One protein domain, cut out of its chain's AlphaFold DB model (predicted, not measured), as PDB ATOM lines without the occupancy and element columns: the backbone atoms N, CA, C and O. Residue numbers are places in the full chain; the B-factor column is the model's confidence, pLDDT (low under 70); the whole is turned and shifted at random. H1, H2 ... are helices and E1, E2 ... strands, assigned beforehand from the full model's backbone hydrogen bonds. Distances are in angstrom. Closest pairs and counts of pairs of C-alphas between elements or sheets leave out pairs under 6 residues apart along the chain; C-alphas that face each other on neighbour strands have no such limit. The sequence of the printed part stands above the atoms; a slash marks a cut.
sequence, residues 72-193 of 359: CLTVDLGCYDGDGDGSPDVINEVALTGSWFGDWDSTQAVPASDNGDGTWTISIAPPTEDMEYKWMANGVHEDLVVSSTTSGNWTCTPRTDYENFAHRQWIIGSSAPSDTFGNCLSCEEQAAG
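What this domain is: This is residues 72 to 193 of the 359 residues of an uncharacterized protein of Deltaproteobacteria bacterium (UniProt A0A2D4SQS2). With little regular structure, two small sheets stand partly face to face among long loops: mixed E3-E1-E6 and antiparallel, strongly twisted E2-E4-E5. H1 grazes the second sheet near E5; H2 lies past E6. The printed part has 122 residues, 45 in named elements, along the chain E1 E2 E3 E4 H1 E5 E6 H2, class mixed; it is compact, radius of gyration of the C-alphas 13.6 A, spans 40 by 32 by 26 A.

Where its parts are: E1, residues 72 to 76, begins at C-alpha 72 (-6.249, -57.728, 80.493). E2 is 94 to 98, E3 119 to 124, 16.7 A, E4 131 to 137, 19.2 A, H1 144 to 151, E5 166 to 170, E6 178 to 180. H2, 187 to 192, ends at C-alpha 192 (10.385, -76.979, 90.584).

How they stand to each other: E1 is antiparallel to E3, N 75 to O 120 2.9 A, and parallel to E6, N 76 to O 179 2.8 A. E4 is antiparallel to E2, N 97 to O 134 2.9 A, and E5, N 131 to O 170 2.8 A. The closest C-alphas of E2 and E3, Val 94 and Trp 120, are 6.9 A apart; of H1 and E5, Val 145 and Ala 166, 5.5 A. In H1 and H2 every O i to N i+4 pair is within hydrogen-bond range.

The domain as a whole: The farthest C-alphas, Asp 85 and Thr 128, are 41.5 A apart. The printed part has no cut; links E1 to E2, E2 to E3 and H1 to E5 are long. No printed residue is under 70 in pLDDT.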
ATOM      1  N   CYS A  72      -5.975 -56.698  79.502       92.94
ATOM      2  CA  CYS A  72      -6.249 -57.728  80.493       92.94
ATOM      3  C   CYS A  72      -4.975 -58.067  81.251       92.94
ATOM      4  O   CYS A  72      -3.990 -58.443  80.626       92.94
ATOM      5  N   LEU A  73      -4.986 -57.931  82.572       94.69
ATOM      6  CA  LEU A  73      -3.904 -58.430  83.417       94.69
ATOM      7  C   LEU A  73      -4.426 -59.674  84.122       94.69
ATOM      8  O   LEU A  73      -5.546 -59.659  84.636       94.69
ATOM      9  N   THR A  74      -3.627 -60.735  84.113       96.25
ATOM     10  CA  THR A  74      -3.974 -61.998  84.771       96.25
ATOM     11  C   THR A  74      -2.980 -62.260  85.884       96.25
ATOM     12  O   THR A  74      -1.785 -62.034  85.695       96.25
ATOM     13  N   VAL A  75      -3.464 -62.742  87.023       97.50
ATOM     14  CA  VAL A  75      -2.629 -63.197  88.134       97.50
ATOM     15  C   VAL A  75      -2.994 -64.619  88.525       97.50
ATOM     16  O   VAL A  75      -4.171 -64.954  88.636       97.50
ATOM     17  N   ASP A  76      -1.978 -65.445  88.731       97.31
ATOM     18  CA  ASP A  76      -2.090 -66.798  89.261       97.31
ATOM     19  C   ASP A  76      -1.895 -66.791  90.786       97.31
ATOM     20  O   ASP A  76      -0.888 -66.279  91.289       97.31
ATOM     21  N   LEU A  77      -2.870 -67.338  91.518       95.94
ATOM     22  CA  LEU A  77      -2.825 -67.547  92.969       95.94
ATOM     23  C   LEU A  77      -2.865 -69.035  93.340       95.94
ATOM     24  O   LEU A  77      -2.964 -69.365  94.519       95.94
ATOM     25  N   GLY A  78      -2.771 -69.945  92.368       94.31
ATOM     26  CA  GLY A  78      -2.904 -71.387  92.581       94.31
ATOM     27  C   GLY A  78      -1.840 -71.998  93.498       94.31
ATOM     28  O   GLY A  78      -2.049 -73.086  94.026       94.31
ATOM     29  N   CYS A  79      -0.722 -71.301  93.711       92.44
ATOM     30  CA  CYS A  79       0.346 -71.676  94.639       92.44
ATOM     31  C   CYS A  79       0.530 -70.689  95.800       92.44
ATOM     32  O   CYS A  79       1.507 -70.804  96.538       92.44
ATOM     33  N   TYR A  80      -0.348 -69.694  95.946       93.12
ATOM     34  CA  TYR A  80      -0.215 -68.725  97.025       93.12
ATOM     35  C   TYR A  80      -0.536 -69.387  98.368       93.12
ATOM     36  O   TYR A  80      -1.649 -69.857  98.565       93.12
ATOM     37  N   ASP A  81       0.438 -69.398  99.271       88.44
ATOM     38  CA  ASP A  81       0.352 -69.944 100.628       88.44
ATOM     39  C   ASP A  81       0.832 -68.858 101.604       88.44
ATOM     40  O   ASP A  81       2.027 -68.700 101.867       88.44
ATOM     41  N   GLY A  82      -0.098 -68.007 102.043       84.25
ATOM     42  CA  GLY A  82       0.198 -66.854 102.884       84.25
ATOM     43  C   GLY A  82       0.474 -67.207 104.344       84.25
ATOM     44  O   GLY A  82       1.062 -66.385 105.057       84.25
ATOM     45  N   ASP A  83       0.062 -68.391 104.808       83.50
ATOM     46  CA  ASP A  83       0.303 -68.862 106.176       83.50
ATOM     47  C   ASP A  83       1.476 -69.854 106.299       83.50
ATOM     48  O   ASP A  83       2.000 -70.047 107.403       83.50
ATOM     49  N   GLY A  84       1.966 -70.365 105.168       82.50
ATOM     50  CA  GLY A  84       3.141 -71.218 105.055       82.50
ATOM     51  C   GLY A  84       2.889 -72.657 105.500       82.50
ATOM     52  O   GLY A  84       3.830 -73.311 105.968       82.50
ATOM     53  N   ASP A  85       1.646 -73.145 105.442       85.38
ATOM     54  CA  ASP A  85       1.295 -74.501 105.870       85.38
ATOM     55  C   ASP A  85       1.599 -75.597 104.827       85.38
ATOM     56  O   ASP A  85       1.533 -76.794 105.141       85.38
ATOM     57  N   GLY A  86       2.010 -75.200 103.617       82.44
ATOM     58  CA  GLY A  86       2.311 -76.074 102.486       82.44
ATOM     59  C   GLY A  86       1.117 -76.340 101.566       82.44
ATOM     60  O   GLY A  86       1.223 -77.194 100.679       82.44
ATOM     61  N   SER A  87      -0.006 -75.649 101.765       87.19
ATOM     62  CA  SER A  87      -1.217 -75.746 100.947       87.19
ATOM     63  C   SER A  87      -1.619 -74.370 100.409       87.19
ATOM     64  O   SER A  87      -1.546 -73.388 101.137       87.19
ATOM     65  N   PRO A  88      -2.112 -74.272  99.161       90.50
ATOM     66  CA  PRO A  88      -2.622 -73.005  98.655       90.50
ATOM     67  C   PRO A  88      -3.813 -72.475  99.470       90.50
ATOM     68  O   PRO A  88      -4.755 -73.217  99.777       90.50
ATOM     69  N   ASP A  89      -3.791 -71.175  99.747       90.56
ATOM     70  CA  ASP A  89      -4.829 -70.440 100.457       90.56
ATOM     71  C   ASP A  89      -6.140 -70.368  99.664       90.56
ATOM     72  O   ASP A  89      -6.180 -70.277  98.434       90.56
ATOM     73  N   VAL A  90      -7.262 -70.308 100.388       91.38
ATOM     74  CA  VAL A  90      -8.571 -70.056  99.771       91.38
ATOM     75  C   VAL A  90      -8.728 -68.564  99.471       91.38
ATOM     76  O   VAL A  90      -8.931 -67.737 100.367       91.38
ATOM     77  N   ILE A  91      -8.712 -68.225  98.186       95.12
ATOM     78  CA  ILE A  91      -8.912 -66.861  97.694       95.12
ATOM     79  C   ILE A  91     -10.384 -66.622  97.361       95.12
ATOM     80  O   ILE A  91     -10.988 -67.368  96.596       95.12
ATOM     81  N   ASN A  92     -10.969 -65.575  97.948       94.12
ATOM     82  CA  ASN A  92     -12.375 -65.206  97.742       94.12
ATOM     83  C   ASN A  92     -12.530 -63.893  96.969       94.12
ATOM     84  O   ASN A  92     -13.577 -63.647  96.373       94.12
ATOM     85  N   GLU A  93     -11.513 -63.038  97.007       95.50
ATOM     86  CA  GLU A  93     -11.483 -61.775  96.282       95.50
ATOM     87  C   GLU A  93     -10.057 -61.460  95.837       95.50
ATOM     88  O   GLU A  93      -9.103 -61.627  96.602       95.50
ATOM     89  N   VAL A  94      -9.939 -60.963  94.609       97.31
ATOM     90  CA  VAL A  94      -8.702 -60.418  94.053       97.31
ATOM     91  C   VAL A  94      -8.992 -59.040  93.489       97.31
ATOM     92  O   VAL A  94     -10.047 -58.801  92.897       97.31
ATOM     93  N   ALA A  95      -8.060 -58.118  93.685       95.81
ATOM     94  CA  ALA A  95      -8.160 -56.773  93.147       95.81
ATOM     95  C   ALA A  95      -6.784 -56.223  92.767       95.81
ATOM     96  O   ALA A  95      -5.754 -56.678  93.259       95.81
ATOM     97  N   LEU A  96      -6.778 -55.219  91.898       94.50
ATOM     98  CA  LEU A  96      -5.586 -54.503  91.471       94.50
ATOM     99  C   LEU A  96      -5.578 -53.104  92.090       94.50
ATOM    100  O   LEU A  96      -6.555 -52.360  91.973       94.50
ATOM    101  N   THR A  97      -4.471 -52.730  92.723       93.75
ATOM    102  CA  THR A  97      -4.216 -51.365  93.199       93.75
ATOM    103  C   THR A  97      -2.938 -50.813  92.567       93.75
ATOM    104  O   THR A  97      -2.166 -51.544  91.951       93.75
ATOM    105  N   GLY A  98      -2.707 -49.512  92.677       90.62
ATOM    106  CA  GLY A  98      -1.545 -48.848  92.096       90.62
ATOM    107  C   GLY A  98      -1.655 -47.337  92.184       90.62
ATOM    108  O   GLY A  98      -2.704 -46.807  92.559       90.62
ATOM    109  N   SER A  99      -0.604 -46.632  91.767       88.25
ATOM    110  CA  SER A  99      -0.625 -45.162  91.655       88.25
ATOM    111  C   SER A  99      -1.780 -44.676  90.769       88.25
ATOM    112  O   SER A  99      -2.367 -43.619  90.996       88.25
ATOM    113  N   TRP A 100      -2.164 -45.504  89.797       80.50
ATOM    114  CA  TRP A 100      -3.278 -45.274  88.885       80.50
ATOM    115  C   TRP A 100      -4.651 -45.739  89.381       80.50
ATOM    116  O   TRP A 100      -5.671 -45.253  88.894       80.50
ATOM    117  N   PHE A 101      -4.697 -46.627  90.372       79.12
ATOM    118  CA  PHE A 101      -5.927 -47.213  90.910       79.12
ATOM    119  C   PHE A 101      -6.182 -46.710  92.329       79.12
ATOM    120  O   PHE A 101      -6.138 -47.463  93.298       79.12
ATOM    121  N   GLY A 102      -6.399 -45.399  92.443       73.06
ATOM    122  CA  GLY A 102      -6.657 -44.760  93.733       73.06
ATOM    123  C   GLY A 102      -5.422 -44.602  94.619       73.06
ATOM    124  O   GLY A 102      -5.560 -44.612  95.834       73.06
ATOM    125  N   ASP A 103      -4.237 -44.436  94.021       86.38
ATOM    126  CA  ASP A 103      -2.981 -44.104  94.709       86.38
ATOM    127  C   ASP A 103      -2.654 -45.044  95.881       86.38
ATOM    128  O   ASP A 103      -2.397 -44.616  97.005       86.38
ATOM    129  N   TRP A 104      -2.685 -46.352  95.596       88.94
ATOM    130  CA  TRP A 104      -2.415 -47.439  96.549       88.94
ATOM    131  C   TRP A 104      -3.469 -47.619  97.659       88.94
ATOM    132  O   TRP A 104      -3.258 -48.404  98.587       88.94
ATOM    133  N   ASP A 105      -4.613 -46.931  97.577       87.56
ATOM    134  CA  ASP A 105      -5.744 -47.124  98.486       87.56
ATOM    135  C   ASP A 105      -6.508 -48.415  98.152       87.56
ATOM    136  O   ASP A 105      -7.192 -48.524  97.132       87.56
ATOM    137  N   SER A 106      -6.449 -49.382  99.071       86.06
ATOM    138  CA  SER A 106      -7.188 -50.653  98.993       86.06
ATOM    139  C   SER A 106      -8.697 -50.496  98.752       86.06
ATOM    140  O   SER A 106      -9.314 -51.354  98.126       86.06
ATOM    141  N   THR A 107      -9.313 -49.394  99.194       86.69
ATOM    142  CA  THR A 107     -10.757 -49.159  99.022       86.69
ATOM    143  C   THR A 107     -11.136 -48.722  97.609       86.69
ATOM    144  O   THR A 107     -12.319 -48.719  97.265       86.69
ATOM    145  N   GLN A 108     -10.148 -48.323  96.807       87.44
ATOM    146  CA  GLN A 108     -10.301 -47.880  95.421       87.44
ATOM    147  C   GLN A 108      -9.745 -48.901  94.419       87.44
ATOM    148  O   GLN A 108      -9.707 -48.624  93.218       87.44
ATOM    149  N   ALA A 109      -9.317 -50.068  94.899       91.56
ATOM    150  CA  ALA A 109      -8.792 -51.119  94.051       91.56
ATOM    151  C   ALA A 109      -9.862 -51.664  93.100       91.56
ATOM    152  O   ALA A 109     -11.055 -51.720  93.416       91.56
ATOM    153  N   VAL A 110      -9.420 -52.079  91.919       93.00
ATOM    154  CA  VAL A 110     -10.310 -52.578  90.877       93.00
ATOM    155  C   VAL A 110     -10.436 -54.096  91.022       93.00
ATOM    156  O   VAL A 110      -9.413 -54.779  90.968       93.00
ATOM    157  N   PRO A 111     -11.648 -54.644  91.218       95.06
ATOM    158  CA  PRO A 111     -11.832 -56.077  91.411       95.06
ATOM    159  C   PRO A 111     -11.523 -56.859  90.131       95.06
ATOM    160  O   PRO A 111     -11.828 -56.402  89.026       95.06
ATOM    161  N   ALA A 112     -10.948 -58.045  90.297       95.88
ATOM    162  CA  ALA A 112     -10.728 -59.018  89.239       95.88
ATOM    163  C   ALA A 112     -11.862 -60.061  89.202       95.88
ATOM    164  O   ALA A 112     -12.555 -60.291  90.195       95.88
ATOM    165  N   SER A 113     -12.032 -60.693  88.047       96.00
ATOM    166  CA  SER A 113     -12.931 -61.824  87.822       96.00
ATOM    167  C   SER A 113     -12.184 -63.141  88.036       96.00
ATOM    168  O   SER A 113     -11.066 -63.289  87.552       96.00
ATOM    169  N   ASP A 114     -12.807 -64.091  88.732       95.94
ATOM    170  CA  ASP A 114     -12.296 -65.458  88.912       95.94
ATOM    171  C   ASP A 114     -12.475 -66.271  87.621       95.94
ATOM    172  O   ASP A 114     -13.590 -66.357  87.093       95.94
ATOM    173  N   ASN A 115     -11.397 -66.882  87.126       94.94
ATOM    174  CA  ASN A 115     -11.425 -67.730  85.931       94.94
ATOM    175  C   ASN A 115     -11.763 -69.205  86.251       94.94
ATOM    176  O   ASN A 115     -12.012 -69.994  85.339       94.94
ATOM    177  N   GLY A 116     -11.803 -69.593  87.531       94.00
ATOM    178  CA  GLY A 116     -12.165 -70.936  87.993       94.00
ATOM    179  C   GLY A 116     -11.033 -71.968  87.968       94.00
ATOM    180  O   GLY A 116     -11.280 -73.147  88.231       94.00
ATOM    181  N   ASP A 117      -9.806 -71.548  87.668       92.75
ATOM    182  CA  ASP A 117      -8.603 -72.389  87.600       92.75
ATOM    183  C   ASP A 117      -7.474 -71.917  88.538       92.75
ATOM    184  O   ASP A 117      -6.350 -72.401  88.443       92.75
ATOM    185  N   GLY A 118      -7.781 -71.003  89.466       92.81
ATOM    186  CA  GLY A 118      -6.801 -70.373  90.357       92.81
ATOM    187  C   GLY A 118      -6.233 -69.058  89.816       92.81
ATOM    188  O   GLY A 118      -5.543 -68.350  90.552       92.81
ATOM    189  N   THR A 119      -6.572 -68.690  88.578       95.94
ATOM    190  CA  THR A 119      -6.203 -67.401  87.989       95.94
ATOM    191  C   THR A 119      -7.349 -66.390  88.038       95.94
ATOM    192  O   THR A 119      -8.530 -66.743  88.028       95.94
ATOM    193  N   TRP A 120      -6.991 -65.108  88.100       97.31
ATOM    194  CA  TRP A 120      -7.931 -63.991  88.164       97.31
ATOM    195  C   TRP A 120      -7.569 -62.926  87.136       97.31
ATOM    196  O   TRP A 120      -6.398 -62.578  86.983       97.31
ATOM    197  N   THR A 121      -8.579 -62.376  86.462       96.06
ATOM    198  CA  THR A 121      -8.392 -61.414  85.367       96.06
ATOM    199  C   THR A 121      -9.039 -60.076  85.683       96.06
ATOM    200  O   THR A 121     -10.211 -60.006  86.041       96.06
ATOM    201  N   ILE A 122      -8.309 -58.987  85.468       93.75
ATOM    202  CA  ILE A 122      -8.882 -57.641  85.398       93.75
ATOM    203  C   ILE A 122      -8.876 -57.157  83.950       93.75
ATOM    204  O   ILE A 122      -7.873 -57.303  83.256       93.75
ATOM    205  N   SER A 123      -9.966 -56.530  83.505       92.00
ATOM    206  CA  SER A 123     -10.054 -55.918  82.175       92.00
ATOM    207  C   SER A 123     -10.260 -54.410  82.288       92.00
ATOM    208  O   SER A 123     -11.336 -53.941  82.669       92.00
ATOM    209  N   ILE A 124      -9.245 -53.637  81.906       89.50
ATOM    210  CA  ILE A 124      -9.270 -52.171  81.959       89.50
ATOM    211  C   ILE A 124      -9.196 -51.555  80.563       89.50
ATOM    212  O   ILE A 124      -8.752 -52.180  79.597       89.50
ATOM    213  N   ALA A 125      -9.638 -50.303  80.450       88.94
ATOM    214  CA  ALA A 125      -9.422 -49.537  79.230       88.94
ATOM    215  C   ALA A 125      -7.907 -49.410  78.954       88.94
ATOM    216  O   ALA A 125      -7.153 -49.226  79.912       88.94
ATOM    217  N   PRO A 126      -7.463 -49.483  77.683       86.12
ATOM    218  CA  PRO A 126      -6.057 -49.356  77.324       86.12
ATOM    219  C   PRO A 126      -5.441 -48.096  77.941       86.12
ATOM    220  O   PRO A 126      -5.915 -46.987  77.661       86.12
ATOM    221  N   PRO A 127      -4.413 -48.241  78.786       88.31
ATOM    222  CA  PRO A 127      -3.855 -47.095  79.475       88.31
ATOM    223  C   PRO A 127      -3.017 -46.194  78.545       88.31
ATOM    224  O   PRO A 127      -2.487 -46.650  77.533       88.31
ATOM    225  N   THR A 128      -2.897 -44.899  78.872       91.94
ATOM    226  CA  THR A 128      -2.198 -43.890  78.036       91.94
ATOM    227  C   THR A 128      -0.805 -43.486  78.532       91.94
ATOM    228  O   THR A 128      -0.173 -42.620  77.931       91.94
ATOM    229  N   GLU A 129      -0.345 -44.073  79.630       92.12
ATOM    230  CA  GLU A 129       0.988 -43.960  80.241       92.12
ATOM    231  C   GLU A 129       1.358 -45.319  80.871       92.12
ATOM    232  O   GLU A 129       0.590 -46.282  80.780       92.12
ATOM    233  N   ASP A 130       2.560 -45.431  81.428       93.38
ATOM    234  CA  ASP A 130       2.981 -46.645  82.125       93.38
ATOM    235  C   ASP A 130       2.223 -46.793  83.451       93.38
ATOM    236  O   ASP A 130       1.901 -45.808  84.116       93.38
ATOM    237  N   MET A 131       1.999 -48.036  83.868       91.62
ATOM    238  CA  MET A 131       1.259 -48.372  85.079       91.62
ATOM    239  C   MET A 131       2.171 -49.011  86.112       91.62
ATOM    240  O   MET A 131       2.760 -50.049  85.831       91.62
ATOM    241  N   GLU A 132       2.222 -48.457  87.319       93.56
ATOM    242  CA  GLU A 132       2.734 -49.170  88.493       93.56
ATOM    243  C   GLU A 132       1.564 -49.743  89.283       93.56
ATOM    244  O   GLU A 132       0.567 -49.052  89.515       93.56
ATOM    245  N   TYR A 133       1.675 -51.008  89.679       94.31
ATOM    246  CA  TYR A 133       0.576 -51.717  90.319       94.31
ATOM    247  C   TYR A 133       1.051 -52.798  91.288       94.31
ATOM    248  O   TYR A 133       2.217 -53.204  91.299       94.31
ATOM    249  N   LYS A 134       0.101 -53.238  92.111       94.44
ATOM    250  CA  LYS A 134       0.176 -54.401  92.985       94.44
ATOM    251  C   LYS A 134      -1.147 -55.148  92.965       94.44
ATOM    252  O   LYS A 134      -2.218 -54.535  92.954       94.44
ATOM    253  N   TRP A 135      -1.064 -56.464  93.035       96.19
ATOM    254  CA  TRP A 135      -2.214 -57.310  93.307       96.19
ATOM    255  C   TRP A 135      -2.571 -57.308  94.790       96.19
ATOM    256  O   TRP A 135      -1.722 -57.129  95.668       96.19
ATOM    257  N   MET A 136      -3.850 -57.527  95.065       95.06
ATOM    258  CA  MET A 136      -4.380 -57.778  96.393       95.06
ATOM    259  C   MET A 136      -5.218 -59.049  96.383       95.06
ATOM    260  O   MET A 136      -5.976 -59.267  95.441       95.06
ATOM    261  N   ALA A 137      -5.127 -59.834  97.452       95.69
ATOM    262  CA  ALA A 137      -5.925 -61.034  97.665       95.69
ATOM    263  C   ALA A 137      -6.513 -61.010  99.078       95.69
ATOM    264  O   ALA A 137      -5.785 -60.762 100.040       95.69
ATOM    265  N   ASN A 138      -7.826 -61.220  99.216       93.44
ATOM    266  CA  ASN A 138      -8.530 -61.170 100.510       93.44
ATOM    267  C   ASN A 138      -8.189 -59.911 101.351       93.44
ATOM    268  O   ASN A 138      -8.000 -59.983 102.568       93.44
ATOM    269  N   GLY A 139      -8.040 -58.756 100.690       90.38
ATOM    270  CA  GLY A 139      -7.687 -57.474 101.315       90.38
ATOM    271  C   GLY A 139      -6.205 -57.279 101.672       90.38
ATOM    272  O   GLY A 139      -5.854 -56.242 102.234       90.38
ATOM    273  N   VAL A 140      -5.327 -58.234 101.351       91.38
ATOM    274  CA  VAL A 140      -3.879 -58.167 101.606       91.38
ATOM    275  C   VAL A 140      -3.138 -57.804 100.322       91.38
ATOM    276  O   VAL A 140      -3.391 -58.400  99.280       91.38
ATOM    277  N   HIS A 141      -2.220 -56.837 100.384       91.38
ATOM    278  CA  HIS A 141      -1.353 -56.489  99.253       91.38
ATOM    279  C   HIS A 141      -0.268 -57.547  99.057       91.38
ATOM    280  O   HIS A 141       0.301 -58.026 100.037       91.38
ATOM    281  N   GLU A 142       0.096 -57.828  97.808       92.50
ATOM    282  CA  GLU A 142       1.262 -58.662  97.531       92.50
ATOM    283  C   GLU A 142       2.565 -58.033  98.075       92.50
ATOM    284  O   GLU A 142       2.787 -56.808  98.017       92.50
ATOM    285  N   ASP A 143       3.450 -58.896  98.576       90.75
ATOM    286  CA  ASP A 143       4.812 -58.557  98.977       90.75
ATOM    287  C   ASP A 143       5.811 -59.221  98.027       90.75
ATOM    288  O   ASP A 143       6.023 -60.430  98.054       90.75
ATOM    289  N   LEU A 144       6.421 -58.403  97.170       94.38
ATOM    290  CA  LEU A 144       7.412 -58.848  96.194       94.38
ATOM    291  C   LEU A 144       8.849 -58.661  96.684       94.38
ATOM    292  O   LEU A 144       9.768 -59.151  96.036       94.38
ATOM    293  N   VAL A 145       9.078 -57.962  97.800       92.44
ATOM    294  CA  VAL A 145      10.440 -57.727  98.305       92.44
ATOM    295  C   VAL A 145      11.000 -59.030  98.860       92.44
ATOM    296  O   VAL A 145      12.103 -59.438  98.495       92.44
ATOM    297  N   VAL A 146      10.228 -59.705  99.713       86.50
ATOM    298  CA  VAL A 146      10.657 -60.942 100.380       86.50
ATOM    299  C   VAL A 146      10.924 -62.051  99.364       86.50
ATOM    300  O   VAL A 146      11.992 -62.664  99.391       86.50
ATOM    301  N   SER A 147       9.997 -62.283  98.433       86.00
ATOM    302  CA  SER A 147      10.133 -63.332  97.419       86.00
ATOM    303  C   SER A 147      11.250 -63.045  96.416       86.00
ATOM    304  O   SER A 147      12.031 -63.948  96.110       86.00
ATOM    305  N   SER A 148      11.401 -61.801  95.953       88.81
ATOM    306  CA  SER A 148      12.480 -61.431  95.022       88.81
ATOM    307  C   SER A 148      13.854 -61.494  95.690       88.81
ATOM    308  O   SER A 148      14.823 -61.934  95.077       88.81
ATOM    309  N   THR A 149      13.951 -61.136  96.974       83.81
ATOM    310  CA  THR A 149      15.191 -61.295  97.755       83.81
ATOM    311  C   THR A 149      15.535 -62.772  97.943       83.81
ATOM    312  O   THR A 149      16.685 -63.169  97.768       83.81
ATOM    313  N   THR A 150      14.531 -63.597  98.254       79.00
ATOM    314  CA  THR A 150      14.701 -65.039  98.493       79.00
ATOM    315  C   THR A 150      14.971 -65.823  97.211       79.00
ATOM    316  O   THR A 150      15.661 -66.828  97.237       79.00
ATOM    317  N   SER A 151      14.468 -65.396  96.060       77.50
ATOM    318  CA  SER A 151      14.763 -66.056  94.778       77.50
ATOM    319  C   SER A 151      15.964 -65.441  94.055       77.50
ATOM    320  O   SER A 151      16.510 -66.047  93.139       77.50
ATOM    321  N   GLY A 152      16.360 -64.219  94.422       79.25
ATOM    322  CA  GLY A 152      17.249 -63.387  93.613       79.25
ATOM    323  C   GLY A 152      16.601 -62.881  92.314       79.25
ATOM    324  O   GLY A 152      17.270 -62.211  91.525       79.25
ATOM    325  N   ASN A 153      15.318 -63.175  92.070       85.50
ATOM    326  CA  ASN A 153      14.607 -62.812  90.852       85.50
ATOM    327  C   ASN A 153      13.799 -61.524  91.056       85.50
ATOM    328  O   ASN A 153      12.743 -61.539  91.674       85.50
ATOM    329  N   TRP A 154      14.270 -60.425  90.462       90.44
ATOM    330  CA  TRP A 154      13.617 -59.107  90.493       90.44
ATOM    331  C   TRP A 154      12.975 -58.726  89.148       90.44
ATOM    332  O   TRP A 154      12.662 -57.557  88.908       90.44
ATOM    333  N   THR A 155      12.822 -59.683  88.227       90.00
ATOM    334  CA  THR A 155      12.423 -59.410  86.832       90.00
ATOM    335  C   THR A 155      11.016 -58.824  86.710       90.00
ATOM    336  O   THR A 155      10.777 -58.019  85.811       90.00
ATOM    337  N   CYS A 156      10.110 -59.157  87.635       92.69
ATOM    338  CA  CYS A 156       8.750 -58.616  87.673       92.69
ATOM    339  C   CYS A 156       8.627 -57.308  88.478       92.69
ATOM    340  O   CYS A 156       7.553 -56.713  88.527       92.69
ATOM    341  N   THR A 157       9.722 -56.828  89.079       94.88
ATOM    342  CA  THR A 157       9.748 -55.643  89.951       94.88
ATOM    343  C   THR A 157      10.732 -54.578  89.453       94.88
ATOM    344  O   THR A 157      11.707 -54.260  90.137       94.88
ATOM    345  N   PRO A 158      10.518 -53.978  88.268       93.56
ATOM    346  CA  PRO A 158      11.419 -52.951  87.727       93.56
ATOM    347  C   PRO A 158      11.405 -51.637  88.534       93.56
ATOM    348  O   PRO A 158      12.225 -50.743  88.305       93.56
ATOM    349  N   ARG A 159      10.467 -51.503  89.476       93.62
ATOM    350  CA  ARG A 159      10.330 -50.384  90.409       93.62
ATOM    351  C   ARG A 159      10.564 -50.896  91.822       93.62
ATOM    352  O   ARG A 159       9.634 -51.342  92.485       93.62
ATOM    353  N   THR A 160      11.815 -50.858  92.259       94.62
ATOM    354  CA  THR A 160      12.229 -51.389  93.560       94.62
ATOM    355  C   THR A 160      13.428 -50.620  94.112       94.62
ATOM    356  O   THR A 160      14.255 -50.122  93.342       94.62
ATOM    357  N   ASP A 161      13.527 -50.521  95.437       91.56
ATOM    358  CA  ASP A 161      14.759 -50.144  96.145       91.56
ATOM    359  C   ASP A 161      15.509 -51.352  96.719       91.56
ATOM    360  O   ASP A 161      16.521 -51.171  97.391       91.56
ATOM    361  N   TYR A 162      15.032 -52.563  96.416       87.62
ATOM    362  CA  TYR A 162      15.564 -53.847  96.872       87.62
ATOM    363  C   TYR A 162      15.423 -54.112  98.379       87.62
ATOM    364  O   TYR A 162      15.946 -55.116  98.858       87.62
ATOM    365  N   GLU A 163      14.710 -53.264  99.130       87.56
ATOM    366  CA  GLU A 163      14.631 -53.385 100.595       87.56
ATOM    367  C   GLU A 163      13.251 -53.066 101.178       87.56
ATOM    368  O   GLU A 163      12.766 -53.793 102.042       87.56
ATOM    369  N   ASN A 164      12.617 -51.974 100.750       88.88
ATOM    370  CA  ASN A 164      11.397 -51.450 101.370       88.88
ATOM    371  C   ASN A 164      10.200 -51.458 100.424       88.88
ATOM    372  O   ASN A 164       9.059 -51.482 100.887       88.88
ATOM    373  N   PHE A 165      10.426 -51.409  99.113       90.25
ATOM    374  CA  PHE A 165       9.349 -51.498  98.141       90.25
ATOM    375  C   PHE A 165       9.784 -52.237  96.885       90.25
ATOM    376  O   PHE A 165      10.907 -52.095  96.416       90.25
ATOM    377  N   ALA A 166       8.840 -52.979  96.316       94.38
ATOM    378  CA  ALA A 166       8.965 -53.620  95.022       94.38
ATOM    379  C   ALA A 166       7.581 -53.652  94.368       94.38
ATOM    380  O   ALA A 166       6.634 -54.208  94.935       94.38
ATOM    381  N   HIS A 167       7.452 -52.985  93.223       93.56
ATOM    382  CA  HIS A 167       6.211 -52.826  92.470       93.56
ATOM    383  C   HIS A 167       6.360 -53.403  91.069       93.56
ATOM    384  O   HIS A 167       7.423 -53.289  90.446       93.56
ATOM    385  N   ARG A 168       5.260 -53.951  90.553       95.44
ATOM    386  CA  ARG A 168       5.157 -54.328  89.147       95.44
ATOM    387  C   ARG A 168       4.989 -53.075  88.300       95.44
ATOM    388  O   ARG A 168       4.422 -52.076  88.751       95.44
ATOM    389  N   GLN A 169       5.470 -53.135  87.062       94.56
ATOM    390  CA  GLN A 169       5.251 -52.080  86.081       94.56
ATOM    391  C   GLN A 169       4.806 -52.679  84.750       94.56
ATOM    392  O   GLN A 169       5.446 -53.587  84.227       94.56
ATOM    393  N   TRP A 170       3.735 -52.135  84.181       94.38
ATOM    394  CA  TRP A 170       3.332 -52.386  82.804       94.38
ATOM    395  C   TRP A 170       3.656 -51.152  81.964       94.38
ATOM    396  O   TRP A 170       3.382 -50.025  82.376       94.38
ATOM    397  N   ILE A 171       4.258 -51.365  80.796       93.81
ATOM    398  CA  ILE A 171       4.728 -50.295  79.908       93.81
ATOM    399  C   ILE A 171       3.805 -50.217  78.693       93.81
ATOM    400  O   ILE A 171       3.414 -51.254  78.149       93.81
ATOM    401  N   ILE A 172       3.487 -49.007  78.225       93.81
ATOM    402  CA  ILE A 172       2.615 -48.829  77.052       93.81
ATOM    403  C   ILE A 172       3.109 -49.652  75.861       93.81
ATOM    404  O   ILE A 172       4.266 -49.562  75.446       93.81
ATOM    405  N   GLY A 173       2.190 -50.404  75.255       87.94
ATOM    406  CA  GLY A 173       2.458 -51.196  74.055       87.94
ATOM    407  C   GLY A 173       3.158 -52.527  74.326       87.94
ATOM    408  O   GLY A 173       3.400 -53.271  73.376       87.94
ATOM    409  N   SER A 174       3.458 -52.848  75.589       91.25
ATOM    410  CA  SER A 174       3.849 -54.203  75.979       91.25
ATOM    411  C   SER A 174       2.644 -55.148  75.972       91.25
ATOM    412  O   SER A 174       1.485 -54.721  76.008       91.25
ATOM    413  N   SER A 175       2.916 -56.449  75.891       90.50
ATOM    414  CA  SER A 175       1.884 -57.474  76.028       90.50
ATOM    415  C   SER A 175       1.221 -57.409  77.405       90.50
ATOM    416  O   SER A 175       1.793 -56.896  78.368       90.50
ATOM    417  N   ALA A 176       0.012 -57.959  77.498       89.31
ATOM    418  CA  ALA A 176      -0.621 -58.250  78.776       89.31
ATOM    419  C   ALA A 176       0.329 -59.080  79.667       89.31
ATOM    420  O   ALA A 176       0.881 -60.071  79.176       89.31
ATOM    421  N   PRO A 177       0.551 -58.688  80.934       90.56
ATOM    422  CA  PRO A 177       1.333 -59.480  81.866       90.56
ATOM    423  C   PRO A 177       0.526 -60.695  82.342       90.56
ATOM    424  O   PRO A 177      -0.702 -60.642  82.460       90.56
ATOM    425  N   SER A 178       1.250 -61.775  82.627       91.94
ATOM    426  CA  SER A 178       0.757 -62.936  83.364       91.94
ATOM    427  C   SER A 178       1.579 -63.026  84.641       91.94
ATOM    428  O   SER A 178       2.736 -63.439  84.607       91.94
ATOM    429  N   ASP A 179       1.000 -62.561  85.738       96.31
ATOM    430  CA  ASP A 179       1.660 -62.460  87.030       96.31
ATOM    431  C   ASP A 179       1.421 -63.709  87.883       96.31
ATOM    432  O   ASP A 179       0.468 -64.459  87.680       96.31
ATOM    433  N   THR A 180       2.248 -63.884  88.907       96.31
ATOM    434  CA  THR A 180       2.005 -64.825  90.003       96.31
ATOM    435  C   THR A 180       1.999 -64.042  91.303       96.31
ATOM    436  O   THR A 180       2.903 -63.246  91.549       96.31
ATOM    437  N   PHE A 181       0.961 -64.200  92.117       96.31
ATOM    438  CA  PHE A 181       0.765 -63.340  93.281       96.31
ATOM    439  C   PHE A 181       1.926 -63.457  94.270       96.31
ATOM    440  O   PHE A 181       2.297 -64.553  94.684       96.31
ATOM    441  N   GLY A 182       2.511 -62.315  94.644       94.00
ATOM    442  CA  GLY A 182       3.600 -62.277  95.620       94.00
ATOM    443  C   GLY A 182       4.925 -62.867  95.137       94.00
ATOM    444  O   GLY A 182       5.857 -62.936  95.933       94.00
ATOM    445  N   ASN A 183       5.069 -63.253  93.864       92.69
ATOM    446  CA  ASN A 183       6.322 -63.792  93.330       92.69
ATOM    447  C   ASN A 183       6.601 -63.332  91.885       92.69
ATOM    448  O   ASN A 183       5.693 -62.990  91.124       92.69
ATOM    449  N   CYS A 184       7.879 -63.324  91.502       92.88
ATOM    450  CA  CYS A 184       8.309 -63.168  90.109       92.88
ATOM    451  C   CYS A 184       8.486 -64.506  89.379       92.88
ATOM    452  O   CYS A 184       8.681 -64.505  88.166       92.88
ATOM    453  N   LEU A 185       8.439 -65.623  90.104       90.31
ATOM    454  CA  LEU A 185       8.408 -66.976  89.563       90.31
ATOM    455  C   LEU A 185       6.965 -67.451  89.406       90.31
ATOM    456  O   LEU A 185       6.126 -67.213  90.279       90.31
ATOM    457  N   SER A 186       6.705 -68.184  88.331       92.00
ATOM    458  CA  SER A 186       5.458 -68.919  88.140       92.00
ATOM    459  C   SER A 186       5.249 -69.971  89.231       92.00
ATOM    460  O   SER A 186       6.193 -70.406  89.895       92.00
ATOM    461  N   CYS A 187       4.007 -70.424  89.411       90.75
ATOM    462  CA  CYS A 187       3.719 -71.521  90.334       90.75
ATOM    463  C   CYS A 187       4.461 -72.818  89.966       90.75
ATOM    464  O   CYS A 187       4.877 -73.561  90.853       90.75
ATOM    465  N   GLU A 188       4.682 -73.066  88.671       89.44
ATOM    466  CA  GLU A 188       5.480 -74.200  88.195       89.44
ATOM    467  C   GLU A 188       6.955 -74.065  88.597       89.44
ATOM    468  O   GLU A 188       7.531 -75.006  89.137       89.44
ATOM    469  N   GLU A 189       7.556 -72.886  88.416       86.75
ATOM    470  CA  GLU A 189       8.946 -72.625  88.816       86.75
ATOM    471  C   GLU A 189       9.135 -72.691  90.337       86.75
ATOM    472  O   GLU A 189      10.135 -73.222  90.816       86.75
ATOM    473  N   GLN A 190       8.163 -72.208  91.114       85.50
ATOM    474  CA  GLN A 190       8.190 -72.325  92.575       85.50
ATOM    475  C   GLN A 190       8.132 -73.788  93.031       85.50
ATOM    476  O   GLN A 190       8.844 -74.167  93.959       85.50
ATOM    477  N   ALA A 191       7.331 -74.620  92.358       83.00
ATOM    478  CA  ALA A 191       7.254 -76.052  92.637       83.00
ATOM    479  C   ALA A 191       8.506 -76.820  92.179       83.00
ATOM    480  O   ALA A 191       8.892 -77.796  92.822       83.00
ATOM    481  N   ALA A 192       9.139 -76.395  91.081       80.75
ATOM    482  CA  ALA A 192      10.385 -76.979  90.584       80.75
ATOM    483  C   ALA A 192      11.588 -76.653  91.485       80.75
ATOM    484  O   ALA A 192      12.533 -77.438  91.558       80.75
ATOM    485  N   GLY A 193      11.536 -75.519  92.189       76.81
ATOM    486  CA  GLY A 193      12.637 -75.023  93.002       76.81
ATOM    487  C   GLY A 193      13.763 -74.407  92.159       76.81
ATOM    488  O   GLY A 193      13.630 -74.236  90.944       76.81
TER     489      GLY A 193